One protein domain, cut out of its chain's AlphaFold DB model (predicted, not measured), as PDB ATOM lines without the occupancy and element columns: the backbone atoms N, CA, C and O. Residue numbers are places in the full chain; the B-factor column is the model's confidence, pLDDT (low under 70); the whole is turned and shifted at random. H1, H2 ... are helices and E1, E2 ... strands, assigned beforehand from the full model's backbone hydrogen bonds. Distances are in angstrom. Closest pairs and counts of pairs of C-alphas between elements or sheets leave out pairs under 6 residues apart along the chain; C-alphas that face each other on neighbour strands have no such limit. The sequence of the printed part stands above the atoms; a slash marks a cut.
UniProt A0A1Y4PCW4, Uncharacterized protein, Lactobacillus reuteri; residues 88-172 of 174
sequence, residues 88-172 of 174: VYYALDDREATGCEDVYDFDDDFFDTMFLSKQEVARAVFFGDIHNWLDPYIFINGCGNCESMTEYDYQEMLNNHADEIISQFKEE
ATOM      1  N   VAL A  88     -14.754  -7.577  49.208       98.06
ATOM      2  CA  VAL A  88     -14.298  -8.285  48.002       98.06
ATOM      3  C   VAL A  88     -15.371  -8.242  46.917       98.06
ATOM      4  O   VAL A  88     -15.064  -7.911  45.776       98.06
ATOM      5  N   TYR A  89     -16.628  -8.534  47.261       97.88
ATOM      6  CA  TYR A  89     -17.751  -8.511  46.323       97.88
ATOM      7  C   TYR A  89     -17.905  -7.144  45.645       97.88
ATOM      8  O   TYR A  89     -18.086  -7.079  44.430       97.88
ATOM      9  N   TYR A  90     -17.771  -6.047  46.394       96.56
ATOM     10  CA  TYR A  90     -17.844  -4.694  45.836       96.56
ATOM     11  C   TYR A  90     -16.617  -4.275  45.019       96.56
ATOM     12  O   TYR A  90     -16.711  -3.311  44.253       96.56
ATOM     13  N   ALA A  91     -15.493  -4.979  45.150       97.12
ATOM     14  CA  ALA A  91     -14.316  -4.784  44.309       97.12
ATOM     15  C   ALA A  91     -14.393  -5.504  42.955       97.12
ATOM     16  O   ALA A  91     -13.594  -5.180  42.078       97.12
ATOM     17  N   LEU A  92     -15.328  -6.444  42.777       97.88
ATOM     18  CA  LEU A  92     -15.465  -7.197  41.532       97.88
ATOM     19  C   LEU A  92     -15.995  -6.333  40.384       97.88
ATOM     20  O   LEU A  92     -16.967  -5.580  40.541       97.88
ATOM     21  N   ASP A  93     -15.403  -6.530  39.207       96.94
ATOM     22  CA  ASP A  93     -15.880  -5.945  37.955       96.94
ATOM     23  C   ASP A  93     -17.115  -6.702  37.420       96.94
ATOM     24  O   ASP A  93     -18.070  -6.065  36.964       96.94
ATOM     25  N   ASP A  94     -17.136  -8.041  37.501       96.12
ATOM     26  CA  ASP A  94     -18.256  -8.896  37.072       96.12
ATOM     27  C   ASP A  94     -18.938  -9.597  38.259       96.12
ATOM     28  O   ASP A  94     -18.735 -10.776  38.551       96.12
ATOM     29  N   ARG A  95     -19.800  -8.850  38.955       95.75
ATOM     30  CA  ARG A  95     -20.600  -9.374  40.075       95.75
ATOM     31  C   ARG A  95     -21.679 -10.371  39.653       95.75
ATOM     32  O   ARG A  95     -22.102 -11.167  40.485       95.75
ATOM     33  N   GLU A  96     -22.115 -10.372  38.391       93.94
ATOM     34  CA  GLU A  96     -23.117 -11.338  37.918       93.94
ATOM     35  C   GLU A  96     -22.558 -12.771  37.941       93.94
ATOM     36  O   GLU A  96     -23.295 -13.728  38.197       93.94
ATOM     37  N   ALA A  97     -21.245 -12.928  37.737       95.75
ATOM     38  CA  ALA A  97     -20.568 -14.222  37.751       95.75
ATOM     39  C   ALA A  97     -20.614 -14.936  39.116       95.75
ATOM     40  O   ALA A  97     -20.519 -16.164  39.162       95.75
ATOM     41  N   THR A  98     -20.813 -14.208  40.222       96.94
ATOM     42  CA  THR A  98     -20.881 -14.810  41.567       96.94
ATOM     43  C   THR A  98     -22.216 -15.507  41.836       96.94
ATOM     44  O   THR A  98     -22.341 -16.293  42.778       96.94
ATOM     45  N   GLY A  99     -23.239 -15.205  41.028       95.81
ATOM     46  CA  GLY A  99     -24.610 -15.657  41.246       95.81
ATOM     47  C   GLY A  99     -25.306 -15.001  42.442       95.81
ATOM     48  O   GLY A  99     -26.392 -15.451  42.801       95.81
ATOM     49  N   CYS A 100     -24.702 -13.978  43.057       96.81
ATOM     50  CA  CYS A 100     -25.387 -13.137  44.035       96.81
ATOM     51  C   CYS A 100     -26.507 -12.352  43.349       96.81
ATOM     52  O   CYS A 100     -26.365 -11.924  42.202       96.81
ATOM     53  N   GLU A 101     -27.595 -12.115  44.074       96.12
ATOM     54  CA  GLU A 101     -28.607 -11.165  43.626       96.12
ATOM     55  C   GLU A 101     -28.033  -9.745  43.672       96.12
ATOM     56  O   GLU A 101     -27.203  -9.413  44.523       96.12
ATOM     57  N   ASP A 102     -28.478  -8.902  42.749       94.12
ATOM     58  CA  ASP A 102     -28.039  -7.514  42.667       94.12
ATOM     59  C   ASP A 102     -28.902  -6.686  43.634       94.12
ATOM     60  O   ASP A 102     -30.093  -6.456  43.396       94.12
ATOM     61  N   VAL A 103     -28.325  -6.340  44.786       96.31
ATOM     62  CA  VAL A 103     -29.043  -5.775  45.939       96.31
ATOM     63  C   VAL A 103     -28.897  -4.255  45.996       96.31
ATOM     64  O   VAL A 103     -27.814  -3.708  45.786       96.31
ATOM     65  N   TYR A 104     -29.999  -3.576  46.312       96.88
ATOM     66  CA  TYR A 104     -30.116  -2.122  46.359       96.88
ATOM     67  C   TYR A 104     -30.704  -1.666  47.696       96.88
ATOM     68  O   TYR A 104     -31.435  -2.416  48.350       96.88
ATOM     69  N   ASP A 105     -30.447  -0.412  48.069       97.81
ATOM     70  CA  ASP A 105     -31.151   0.238  49.174       97.81
ATOM     71  C   ASP A 105     -32.663   0.254  48.899       97.81
ATOM     72  O   ASP A 105     -33.122   0.543  47.789       97.81
ATOM     73  N   PHE A 106     -33.461  -0.069  49.915       97.75
ATOM     74  CA  PHE A 106     -34.913  -0.093  49.796       97.75
ATOM     75  C   PHE A 106     -35.499   1.313  49.958       97.75
ATOM     76  O   PHE A 106     -36.069   1.676  50.991       97.75
ATOM     77  N   ASP A 107     -35.395   2.101  48.893       97.00
ATOM     78  CA  ASP A 107     -35.899   3.467  48.831       97.00
ATOM     79  C   ASP A 107     -36.599   3.798  47.498       97.00
ATOM     80  O   ASP A 107     -36.860   2.935  46.656       97.00
ATOM     81  N   ASP A 108     -36.987   5.067  47.339       96.00
ATOM     82  CA  ASP A 108     -37.659   5.546  46.129       96.00
ATOM     83  C   ASP A 108     -36.721   5.539  44.900       96.00
ATOM     84  O   ASP A 108     -37.200   5.337  43.780       96.00
ATOM     85  N   ASP A 109     -35.403   5.701  45.089       97.50
ATOM     86  CA  ASP A 109     -34.422   5.769  43.997       97.50
ATOM     87  C   ASP A 109     -34.293   4.410  43.292       97.50
ATOM     88  O   ASP A 109     -34.197   4.364  42.057       97.50
ATOM     89  N   PHE A 110     -34.384   3.299  44.038       97.31
ATOM     90  CA  PHE A 110     -34.495   1.956  43.458       97.31
ATOM     91  C   PHE A 110     -35.676   1.862  42.483       97.31
ATOM     92  O   PHE A 110     -35.514   1.450  41.329       97.31
ATOM     93  N   PHE A 111     -36.874   2.278  42.904       96.69
ATOM     94  CA  PHE A 111     -38.071   2.164  42.066       96.69
ATOM     95  C   PHE A 111     -38.026   3.072  40.838       96.69
ATOM     96  O   PHE A 111     -38.470   2.660  39.762       96.69
ATOM     97  N   ASP A 112     -37.499   4.285  40.994       96.75
ATOM     98  CA  ASP A 112     -37.369   5.256  39.909       96.75
ATOM     99  C   ASP A 112     -36.300   4.844  38.881       96.75
ATOM    100  O   ASP A 112     -36.418   5.186  37.700       96.75
ATOM    101  N   THR A 113     -35.285   4.083  39.303       96.69
ATOM    102  CA  THR A 113     -34.201   3.604  38.431       96.69
ATOM    103  C   THR A 113     -34.561   2.302  37.719       96.69
ATOM    104  O   THR A 113     -34.335   2.172  36.514       96.69
ATOM    105  N   MET A 114     -35.137   1.338  38.441       96.75
ATOM    106  CA  MET A 114     -35.308  -0.030  37.940       96.75
ATOM    107  C   MET A 114     -36.581  -0.237  37.109       96.75
ATOM    108  O   MET A 114     -36.687  -1.224  36.379       96.75
ATOM    109  N   PHE A 115     -37.552   0.681  37.176       97.50
ATOM    110  CA  PHE A 115     -38.846   0.532  36.503       97.50
ATOM    111  C   PHE A 115     -39.214   1.748  35.652       97.50
ATOM    112  O   PHE A 115     -38.947   2.895  35.996       97.50
ATOM    113  N   LEU A 116     -39.919   1.518  34.541       96.12
ATOM    114  CA  LEU A 116     -40.347   2.588  33.632       96.12
ATOM    115  C   LEU A 116     -41.723   3.150  33.994       96.12
ATOM    116  O   LEU A 116     -42.114   4.227  33.531       96.12
ATOM    117  N   SER A 117     -42.514   2.409  34.775       97.62
ATOM    118  CA  SER A 117     -43.841   2.856  35.183       97.62
ATOM    119  C   SER A 117     -44.294   2.295  36.526       97.62
ATOM    120  O   SER A 117     -43.996   1.167  36.907       97.62
ATOM    121  N   LYS A 118     -45.182   3.043  37.190       97.50
ATOM    122  CA  LYS A 118     -45.843   2.613  38.433       97.50
ATOM    123  C   LYS A 118     -46.634   1.311  38.284       97.50
ATOM    124  O   LYS A 118     -46.870   0.622  39.270       97.50
ATOM    125  N   GLN A 119     -47.084   0.984  37.070       97.81
ATOM    126  CA  GLN A 119     -47.777  -0.275  36.809       97.81
ATOM    127  C   GLN A 119     -46.816  -1.470  36.859       97.81
ATOM    128  O   GLN A 119     -47.225  -2.539  37.306       97.81
ATOM    129  N   GLU A 120     -45.570  -1.301  36.413       97.75
ATOM    130  CA  GLU A 120     -44.535  -2.335  36.515       97.75
ATOM    131  C   GLU A 120     -44.147  -2.554  37.972       97.75
ATOM    132  O   GLU A 120     -44.242  -3.687  38.433       97.75
ATOM    133  N   VAL A 121     -43.886  -1.472  38.718       97.75
ATOM    134  CA  VAL A 121     -43.640  -1.526  40.170       97.75
ATOM    135  C   VAL A 121     -44.769  -2.273  40.881       97.75
ATOM    136  O   VAL A 121     -44.536  -3.250  41.587       97.75
ATOM    137  N   ALA A 122     -46.025  -1.875  40.640       97.75
ATOM    138  CA  ALA A 122     -47.177  -2.510  41.273       97.75
ATOM    139  C   ALA A 122     -47.286  -4.008  40.948       97.75
ATOM    140  O   ALA A 122     -47.756  -4.768  41.786       97.75
ATOM    141  N   ARG A 123     -46.875  -4.448  39.751       97.81
ATOM    142  CA  ARG A 123     -46.860  -5.872  39.385       97.81
ATOM    143  C   ARG A 123     -45.711  -6.615  40.060       97.81
ATOM    144  O   ARG A 123     -45.972  -7.665  40.633       97.81
ATOM    145  N   ALA A 124     -44.495  -6.078  39.990       98.12
ATOM    146  CA  ALA A 124     -43.296  -6.698  40.548       98.12
ATOM    147  C   ALA A 124     -43.405  -6.865  42.070       98.12
ATOM    148  O   ALA A 124     -43.113  -7.937  42.586       98.12
ATOM    149  N   VAL A 125     -43.924  -5.852  42.771       97.31
ATOM    150  CA  VAL A 125     -44.198  -5.915  44.215       97.31
ATOM    151  C   VAL A 125     -45.357  -6.863  44.530       97.31
ATOM    152  O   VAL A 125     -45.282  -7.627  45.482       97.31
ATOM    153  N   PHE A 126     -46.442  -6.848  43.744       97.56
ATOM    154  CA  PHE A 126     -47.603  -7.711  44.010       97.56
ATOM    155  C   PHE A 126     -47.297  -9.207  43.856       97.56
ATOM    156  O   PHE A 126     -47.898 -10.021  44.552       97.56
ATOM    157  N   PHE A 127     -46.422  -9.570  42.914       97.50
ATOM    158  CA  PHE A 127     -46.005 -10.957  42.683       97.50
ATOM    159  C   PHE A 127     -44.703 -11.340  43.397       97.50
ATOM    160  O   PHE A 127     -44.309 -12.503  43.318       97.50
ATOM    161  N   GLY A 128     -44.043 -10.382  44.042       97.38
ATOM    162  CA  GLY A 128     -42.833 -10.593  44.825       97.38
ATOM    163  C   GLY A 128     -43.115 -10.867  46.297       97.38
ATOM    164  O   GLY A 128     -44.257 -11.134  46.680       97.38
ATOM    165  N   ASP A 129     -42.063 -10.780  47.104       97.56
ATOM    166  CA  ASP A 129     -42.112 -11.012  48.547       97.56
ATOM    167  C   ASP A 129     -41.438  -9.857  49.297       97.56
ATOM    168  O   ASP A 129     -40.236  -9.842  49.555       97.56
ATOM    169  N   ILE A 130     -42.229  -8.827  49.602       97.75
ATOM    170  CA  ILE A 130     -41.802  -7.754  50.504       97.75
ATOM    171  C   ILE A 130     -42.132  -8.196  51.928       97.75
ATOM    172  O   ILE A 130     -43.269  -8.030  52.390       97.75
ATOM    173  N   HIS A 131     -41.140  -8.758  52.618       94.19
ATOM    174  CA  HIS A 131     -41.278  -9.252  53.985       94.19
ATOM    175  C   HIS A 131     -41.637  -8.123  54.954       94.19
ATOM    176  O   HIS A 131     -42.570  -8.246  55.758       94.19
ATOM    177  N   ASN A 132     -40.911  -7.005  54.873       95.75
ATOM    178  CA  ASN A 132     -41.127  -5.837  55.711       95.75
ATOM    179  C   ASN A 132     -40.685  -4.549  54.999       95.75
ATOM    180  O   ASN A 132     -39.587  -4.434  54.477       95.75
ATOM    181  N   TRP A 133     -41.528  -3.518  55.054       94.06
ATOM    182  CA  TRP A 133     -41.245  -2.193  54.479       94.06
ATOM    183  C   TRP A 133     -40.175  -1.390  55.236       94.06
ATOM    184  O   TRP A 133     -39.909  -0.245  54.884       94.06
ATOM    185  N   LEU A 134     -39.637  -1.941  56.324       96.19
ATOM    186  CA  LEU A 134     -38.499  -1.392  57.061       96.19
ATOM    187  C   LEU A 134     -37.210  -2.183  56.820       96.19
ATOM    188  O   LEU A 134     -36.209  -1.890  57.474       96.19
ATOM    189  N   ASP A 135     -37.244  -3.196  55.955       98.25
ATOM    190  CA  ASP A 135     -36.028  -3.871  55.525       98.25
ATOM    191  C   ASP A 135     -35.123  -2.861  54.802       98.25
ATOM    192  O   ASP A 135     -35.631  -2.010  54.069       98.25
ATOM    193  N   PRO A 136     -33.802  -2.907  55.029       98.19
ATOM    194  CA  PRO A 136     -32.871  -1.966  54.422       98.19
ATOM    195  C   PRO A 136     -32.676  -2.210  52.925       98.19
ATOM    196  O   PRO A 136     -32.334  -1.267  52.219       98.19
ATOM    197  N   TYR A 137     -32.908  -3.438  52.446       98.31
ATOM    198  CA  TYR A 137     -32.521  -3.851  51.104       98.31
ATOM    199  C   TYR A 137     -33.664  -4.447  50.289       98.31
ATOM    200  O   TYR A 137     -34.595  -5.064  50.818       98.31
ATOM    201  N   ILE A 138     -33.549  -4.284  48.973       98.56
ATOM    202  CA  ILE A 138     -34.467  -4.799  47.963       98.56
ATOM    203  C   ILE A 138     -33.691  -5.241  46.720       98.56
ATOM    204  O   ILE A 138     -32.662  -4.668  46.369       98.56
ATOM    205  N   PHE A 139     -34.195  -6.254  46.027       97.88
ATOM    206  CA  PHE A 139     -33.645  -6.718  44.754       97.88
ATOM    207  C   PHE A 139     -34.759  -7.215  43.830       97.88
ATOM    208  O   PHE A 139     -35.927  -7.329  44.225       97.88
ATOM    209  N   ILE A 140     -34.408  -7.482  42.572       97.81
ATOM    210  CA  ILE A 140     -35.315  -8.073  41.586       97.81
ATOM    211  C   ILE A 140     -34.861  -9.501  41.314       97.81
ATOM    212  O   ILE A 140     -33.821  -9.705  40.701       97.81
ATOM    213  N   ASN A 141     -35.670 -10.480  41.712       95.44
ATOM    214  CA  ASN A 141     -35.352 -11.884  41.480       95.44
ATOM    215  C   ASN A 141     -35.362 -12.248  39.981       95.44
ATOM    216  O   ASN A 141     -35.883 -11.519  39.130       95.44
ATOM    217  N   GLY A 142     -34.908 -13.460  39.648       92.00
ATOM    218  CA  GLY A 142     -34.881 -13.961  38.264       92.00
ATOM    219  C   GLY A 142     -36.236 -14.028  37.526       92.00
ATOM    220  O   GLY A 142     -36.267 -14.280  36.320       92.00
ATOM    221  N   CYS A 143     -37.370 -13.805  38.204       94.75
ATOM    222  CA  CYS A 143     -38.700 -13.691  37.591       94.75
ATOM    223  C   CYS A 143     -39.137 -12.238  37.324       94.75
ATOM    224  O   CYS A 143     -40.218 -12.031  36.762       94.75
ATOM    225  N   GLY A 144     -38.336 -11.245  37.713       96.00
ATOM    226  CA  GLY A 144     -38.679  -9.829  37.608       96.00
ATOM    227  C   GLY A 144     -39.564  -9.310  38.748       96.00
ATOM    228  O   GLY A 144     -40.227  -8.287  38.570       96.00
ATOM    229  N   ASN A 145     -39.631 -10.017  39.881       98.06
ATOM    230  CA  ASN A 145     -40.423  -9.609  41.043       98.06
ATOM    231  C   ASN A 145     -39.526  -9.025  42.144       98.06
ATOM    232  O   ASN A 145     -38.378  -9.437  42.280       98.06
ATOM    233  N   CYS A 146     -40.059  -8.086  42.928       98.38
ATOM    234  CA  CYS A 146     -39.312  -7.442  44.007       98.38
ATOM    235  C   CYS A 146     -39.315  -8.302  45.271       98.38
ATOM    236  O   CYS A 146     -40.387  -8.698  45.730       98.38
ATOM    237  N   GLU A 147     -38.151  -8.509  45.869       98.44
ATOM    238  CA  GLU A 147     -38.010  -9.159  47.172       98.44
ATOM    239  C   GLU A 147     -37.221  -8.254  48.119       98.44
ATOM    240  O   GLU A 147     -36.254  -7.617  47.696       98.44
ATOM    241  N   SER A 148     -37.661  -8.149  49.377       98.38
ATOM    242  CA  SER A 148     -36.943  -7.392  50.411       98.38
ATOM    243  C   SER A 148     -36.161  -8.324  51.323       98.38
ATOM    244  O   SER A 148     -36.590  -9.449  51.599       98.38
ATOM    245  N   MET A 149     -35.022  -7.853  51.817       97.81
ATOM    246  CA  MET A 149     -34.173  -8.652  52.693       97.81
ATOM    247  C   MET A 149     -33.572  -7.812  53.818       97.81
ATOM    248  O   MET A 149     -33.320  -6.613  53.671       97.81
ATOM    249  N   THR A 150     -33.360  -8.445  54.968       98.31
ATOM    250  CA  THR A 150     -32.687  -7.797  56.091       98.31
ATOM    251  C   THR A 150     -31.182  -7.697  55.845       98.31
ATOM    252  O   THR A 150     -30.632  -8.388  54.993       98.31
ATOM    253  N   GLU A 151     -30.484  -6.894  56.653       97.81
ATOM    254  CA  GLU A 151     -29.014  -6.905  56.687       97.81
ATOM    255  C   GLU A 151     -28.458  -8.313  56.934       97.81
ATOM    256  O   GLU A 151     -27.475  -8.716  56.330       97.81
ATOM    257  N   TYR A 152     -29.109  -9.090  57.802       97.62
ATOM    258  CA  TYR A 152     -28.676 -10.456  58.076       97.62
ATOM    259  C   TYR A 152     -28.795 -11.345  56.834       97.62
ATOM    260  O   TYR A 152     -27.854 -12.069  56.523       97.62
ATOM    261  N   ASP A 153     -29.923 -11.271  56.126       97.88
ATOM    262  CA  ASP A 153     -30.164 -12.075  54.923       97.88
ATOM    263  C   ASP A 153     -29.181 -11.697  53.801       97.88
ATOM    264  O   ASP A 153     -28.674 -12.574  53.105       97.88
ATOM    265  N   TYR A 154     -28.854 -10.406  53.674       97.75
ATOM    266  CA  TYR A 154     -27.848  -9.914  52.731       97.75
ATOM    267  C   TYR A 154     -26.458 -10.487  53.025       97.75
ATOM    268  O   TYR A 154     -25.819 -11.079  52.152       97.75
ATOM    269  N   GLN A 155     -26.015 -10.399  54.280       97.69
ATOM    270  CA  GLN A 155     -24.741 -10.978  54.701       97.69
ATOM    271  C   GLN A 155     -24.739 -12.508  54.547       97.69
ATOM    272  O   GLN A 155     -23.730 -13.099  54.165       97.69
ATOM    273  N   GLU A 156     -25.857 -13.182  54.827       97.69
ATOM    274  CA  GLU A 156     -25.994 -14.629  54.628       97.69
ATOM    275  C   GLU A 156     -25.895 -15.010  53.143       97.69
ATOM    276  O   GLU A 156     -25.213 -15.983  52.818       97.69
ATOM    277  N   MET A 157     -26.492 -14.230  52.235       97.88
ATOM    278  CA  MET A 157     -26.344 -14.412  50.789       97.88
ATOM    279  C   MET A 157     -24.870 -14.338  50.374       97.88
ATOM    280  O   MET A 157     -24.367 -15.278  49.760       97.88
ATOM    281  N   LEU A 158     -24.157 -13.275  50.756       98.06
ATOM    282  CA  LEU A 158     -22.739 -13.120  50.416       98.06
ATOM    283  C   LEU A 158     -21.887 -14.272  50.962       98.06
ATOM    284  O   LEU A 158     -21.064 -14.831  50.242       98.06
ATOM    285  N   ASN A 159     -22.116 -14.678  52.212       96.56
ATOM    286  CA  ASN A 159     -21.380 -15.787  52.820       96.56
ATOM    287  C   ASN A 159     -21.678 -17.135  52.144       96.56
ATOM    288  O   ASN A 159     -20.777 -17.957  51.987       96.56
ATOM    289  N   ASN A 160     -22.920 -17.370  51.711       97.69
ATOM    290  CA  ASN A 160     -23.284 -18.585  50.978       97.69
ATOM    291  C   ASN A 160     -22.633 -18.654  49.588       97.69
ATOM    292  O   ASN A 160     -22.418 -19.759  49.094       97.69
ATOM    293  N   HIS A 161     -22.305 -17.499  49.005       98.38
ATOM    294  CA  HIS A 161     -21.632 -17.348  47.712       98.38
ATOM    295  C   HIS A 161     -20.136 -17.011  47.843       98.38
ATOM    296  O   HIS A 161     -19.493 -16.610  46.872       98.38
ATOM    297  N   ALA A 162     -19.546 -17.149  49.035       98.19
ATOM    298  CA  ALA A 162     -18.159 -16.749  49.273       98.19
ATOM    299  C   ALA A 162     -17.159 -17.515  48.386       98.19
ATOM    300  O   ALA A 162     -16.158 -16.944  47.957       98.19
ATOM    301  N   ASP A 163     -17.432 -18.786  48.073       98.06
ATOM    302  CA  ASP A 163     -16.595 -19.584  47.170       98.06
ATOM    303  C   ASP A 163     -16.578 -18.988  45.750       98.06
ATOM    304  O   ASP A 163     -15.515 -18.847  45.141       98.06
ATOM    305  N   GLU A 164     -17.747 -18.613  45.233       98.56
ATOM    306  CA  GLU A 164     -17.935 -18.010  43.916       98.56
ATOM    307  C   GLU A 164     -17.341 -16.597  43.857       98.56
ATOM    308  O   GLU A 164     -16.620 -16.284  42.913       98.56
ATOM    309  N   ILE A 165     -17.557 -15.778  44.893       98.62
ATOM    310  CA  ILE A 165     -16.981 -14.427  45.017       98.62
ATOM    311  C   ILE A 165     -15.450 -14.492  44.977       98.62
ATOM    312  O   ILE A 165     -14.813 -13.785  44.201       98.62
ATOM    313  N   ILE A 166     -14.843 -15.375  45.775       98.19
ATOM    314  CA  ILE A 166     -13.381 -15.525  45.820       98.19
ATOM    315  C   ILE A 166     -12.836 -16.127  44.522       98.19
ATOM    316  O   ILE A 166     -11.724 -15.798  44.111       98.19
ATOM    317  N   SER A 167     -13.596 -17.004  43.865       97.75
ATOM    318  CA  SER A 167     -13.214 -17.546  42.557       97.75
ATOM    319  C   SER A 167     -13.204 -16.456  41.487       97.75
ATOM    320  O   SER A 167     -12.217 -16.340  40.768       97.75
ATOM    321  N   GLN A 168     -14.233 -15.609  41.446       98.50
ATOM    322  CA  GLN A 168     -14.290 -14.477  40.524       98.50
ATOM    323  C   GLN A 168     -13.170 -13.467  40.799       98.50
ATOM    324  O   GLN A 168     -12.477 -13.045  39.878       98.50
ATOM    325  N   PHE A 169     -12.912 -13.152  42.072       98.19
ATOM    326  CA  PHE A 169     -11.811 -12.265  42.456       98.19
ATOM    327  C   PHE A 169     -10.461 -12.764  41.929       98.19
ATOM    328  O   PHE A 169      -9.672 -11.975  41.407       98.19
ATOM    329  N   LYS A 170     -10.201 -14.075  42.036       96.94
ATOM    330  CA  LYS A 170      -8.993 -14.696  41.474       96.94
ATOM    331  C   LYS A 170      -8.913 -14.499  39.969       96.94
ATOM    332  O   LYS A 170      -7.869 -14.082  39.496       96.94
ATOM    333  N   GLU A 171      -9.990 -14.784  39.239       97.50
ATOM    334  CA  GLU A 171     -10.008 -14.652  37.777       97.50
ATOM    335  C   GLU A 171      -9.729 -13.217  37.304       97.50
ATOM    336  O   GLU A 171      -9.117 -13.023  36.251       97.50
ATOM    337  N   GLU A 172     -10.150 -12.216  38.077       97.12
ATOM    338  CA  GLU A 172      -9.954 -10.801  37.749       97.12
ATOM    339  C   GLU A 172      -8.559 -10.270  38.119       97.12
ATOM    340  O   GLU A 172      -8.068  -9.343  37.467       97.12
TER     341      GLU A 172
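AT A GLANCE: This is residues 88 to 172 of the 174 residues of an uncharacterized protein of Lactobacillus reuteri (UniProt A0A1Y4PCW4). The model is an elongated body of two small lobes: a short three-stranded sheet with H3 and H4 near it makes one lobe, and H1, H2 and H6 make the other. Two stretches of backbone join the lobes, residues 99 to 102 between H2 and E1, and helix H5, which leads from the sheet back to H6. The printed part has 85 residues with six named helices and three named strands, in the order H1, H2, E1, H3, H4, E2, E3, H5, H6; the sheet's order is E1, E2, E3, antiparallel, and the class is mostly helix. The whole is only just compact, close to loose, with a radius of gyration of the C-alphas of 13.9 A and spans of 41 by 25 by 21 A.

HOW THE PARTS SIT: H1, residues 88 to 91, and H2, residues 95 to 98, are close but not clearly touching; their closest C-alphas, of Tyr 89 and Arg 95, are 6.9 A apart. E1, residues 103 to 105, is an edge strand. H3, residues 108 to 114, only grazes the sheet with residues 110 to 114. H4, residues 118 to 127, is about perpendicular to H3, at 89 degrees, and only grazes the sheet with residues 121 to 127; its closest C-alpha to E3, residues 146 to 149, is that of Val 125, 5.1 A from that of Cys 146. E2, residues 137 to 140, is the inner strand. E1 and E2 are antiparallel at 133 degrees, with N 104 and O 138 within hydrogen-bond range at 2.9 A. E2 and E3 form a hairpin, antiparallel at 149 degrees, with N 139 and O 147 at 3.0 A. H5, residues 151 to 160, only grazes the sheet with residues 151 to 157. H6, residues 162 to 172, touches H2, the closest C-alphas being those of Thr 98 and Glu 164, 4.9 A, and touches H1 at Tyr 89 and Ile 165, 6.1 A. H5 and H6 meet only through their link. In H3, H4, H5 and H6 every O i to N i+4 pair is within hydrogen-bond range; H1 and H2 are too short for such a pair.

IN THESE COORDINATES: H1 begins at C-alpha 88, (-14.298, -8.285, 48.002). From first to last C-alpha H3 measures 10.2 A, H4 14.2 A, E2 10.8 A, E3 10.2 A, H5 14.2 A and H6 15.3 A; H1, H2 and E1 are shorter, at 5.1 A, 5.6 A and 7.1 A. E2 begins at C-alpha 137, (-32.521, -3.851, 51.104), and H6 ends at C-alpha 172, (-9.954, -10.801, 37.749).

THE WHOLE: The C-alphas farthest apart, of Gln 119 and Lys 170, are 41.6 A apart. The printed part has no cut, and no link is long. Mean pLDDT of the printed part is 97.2, and no printed residue is under 70.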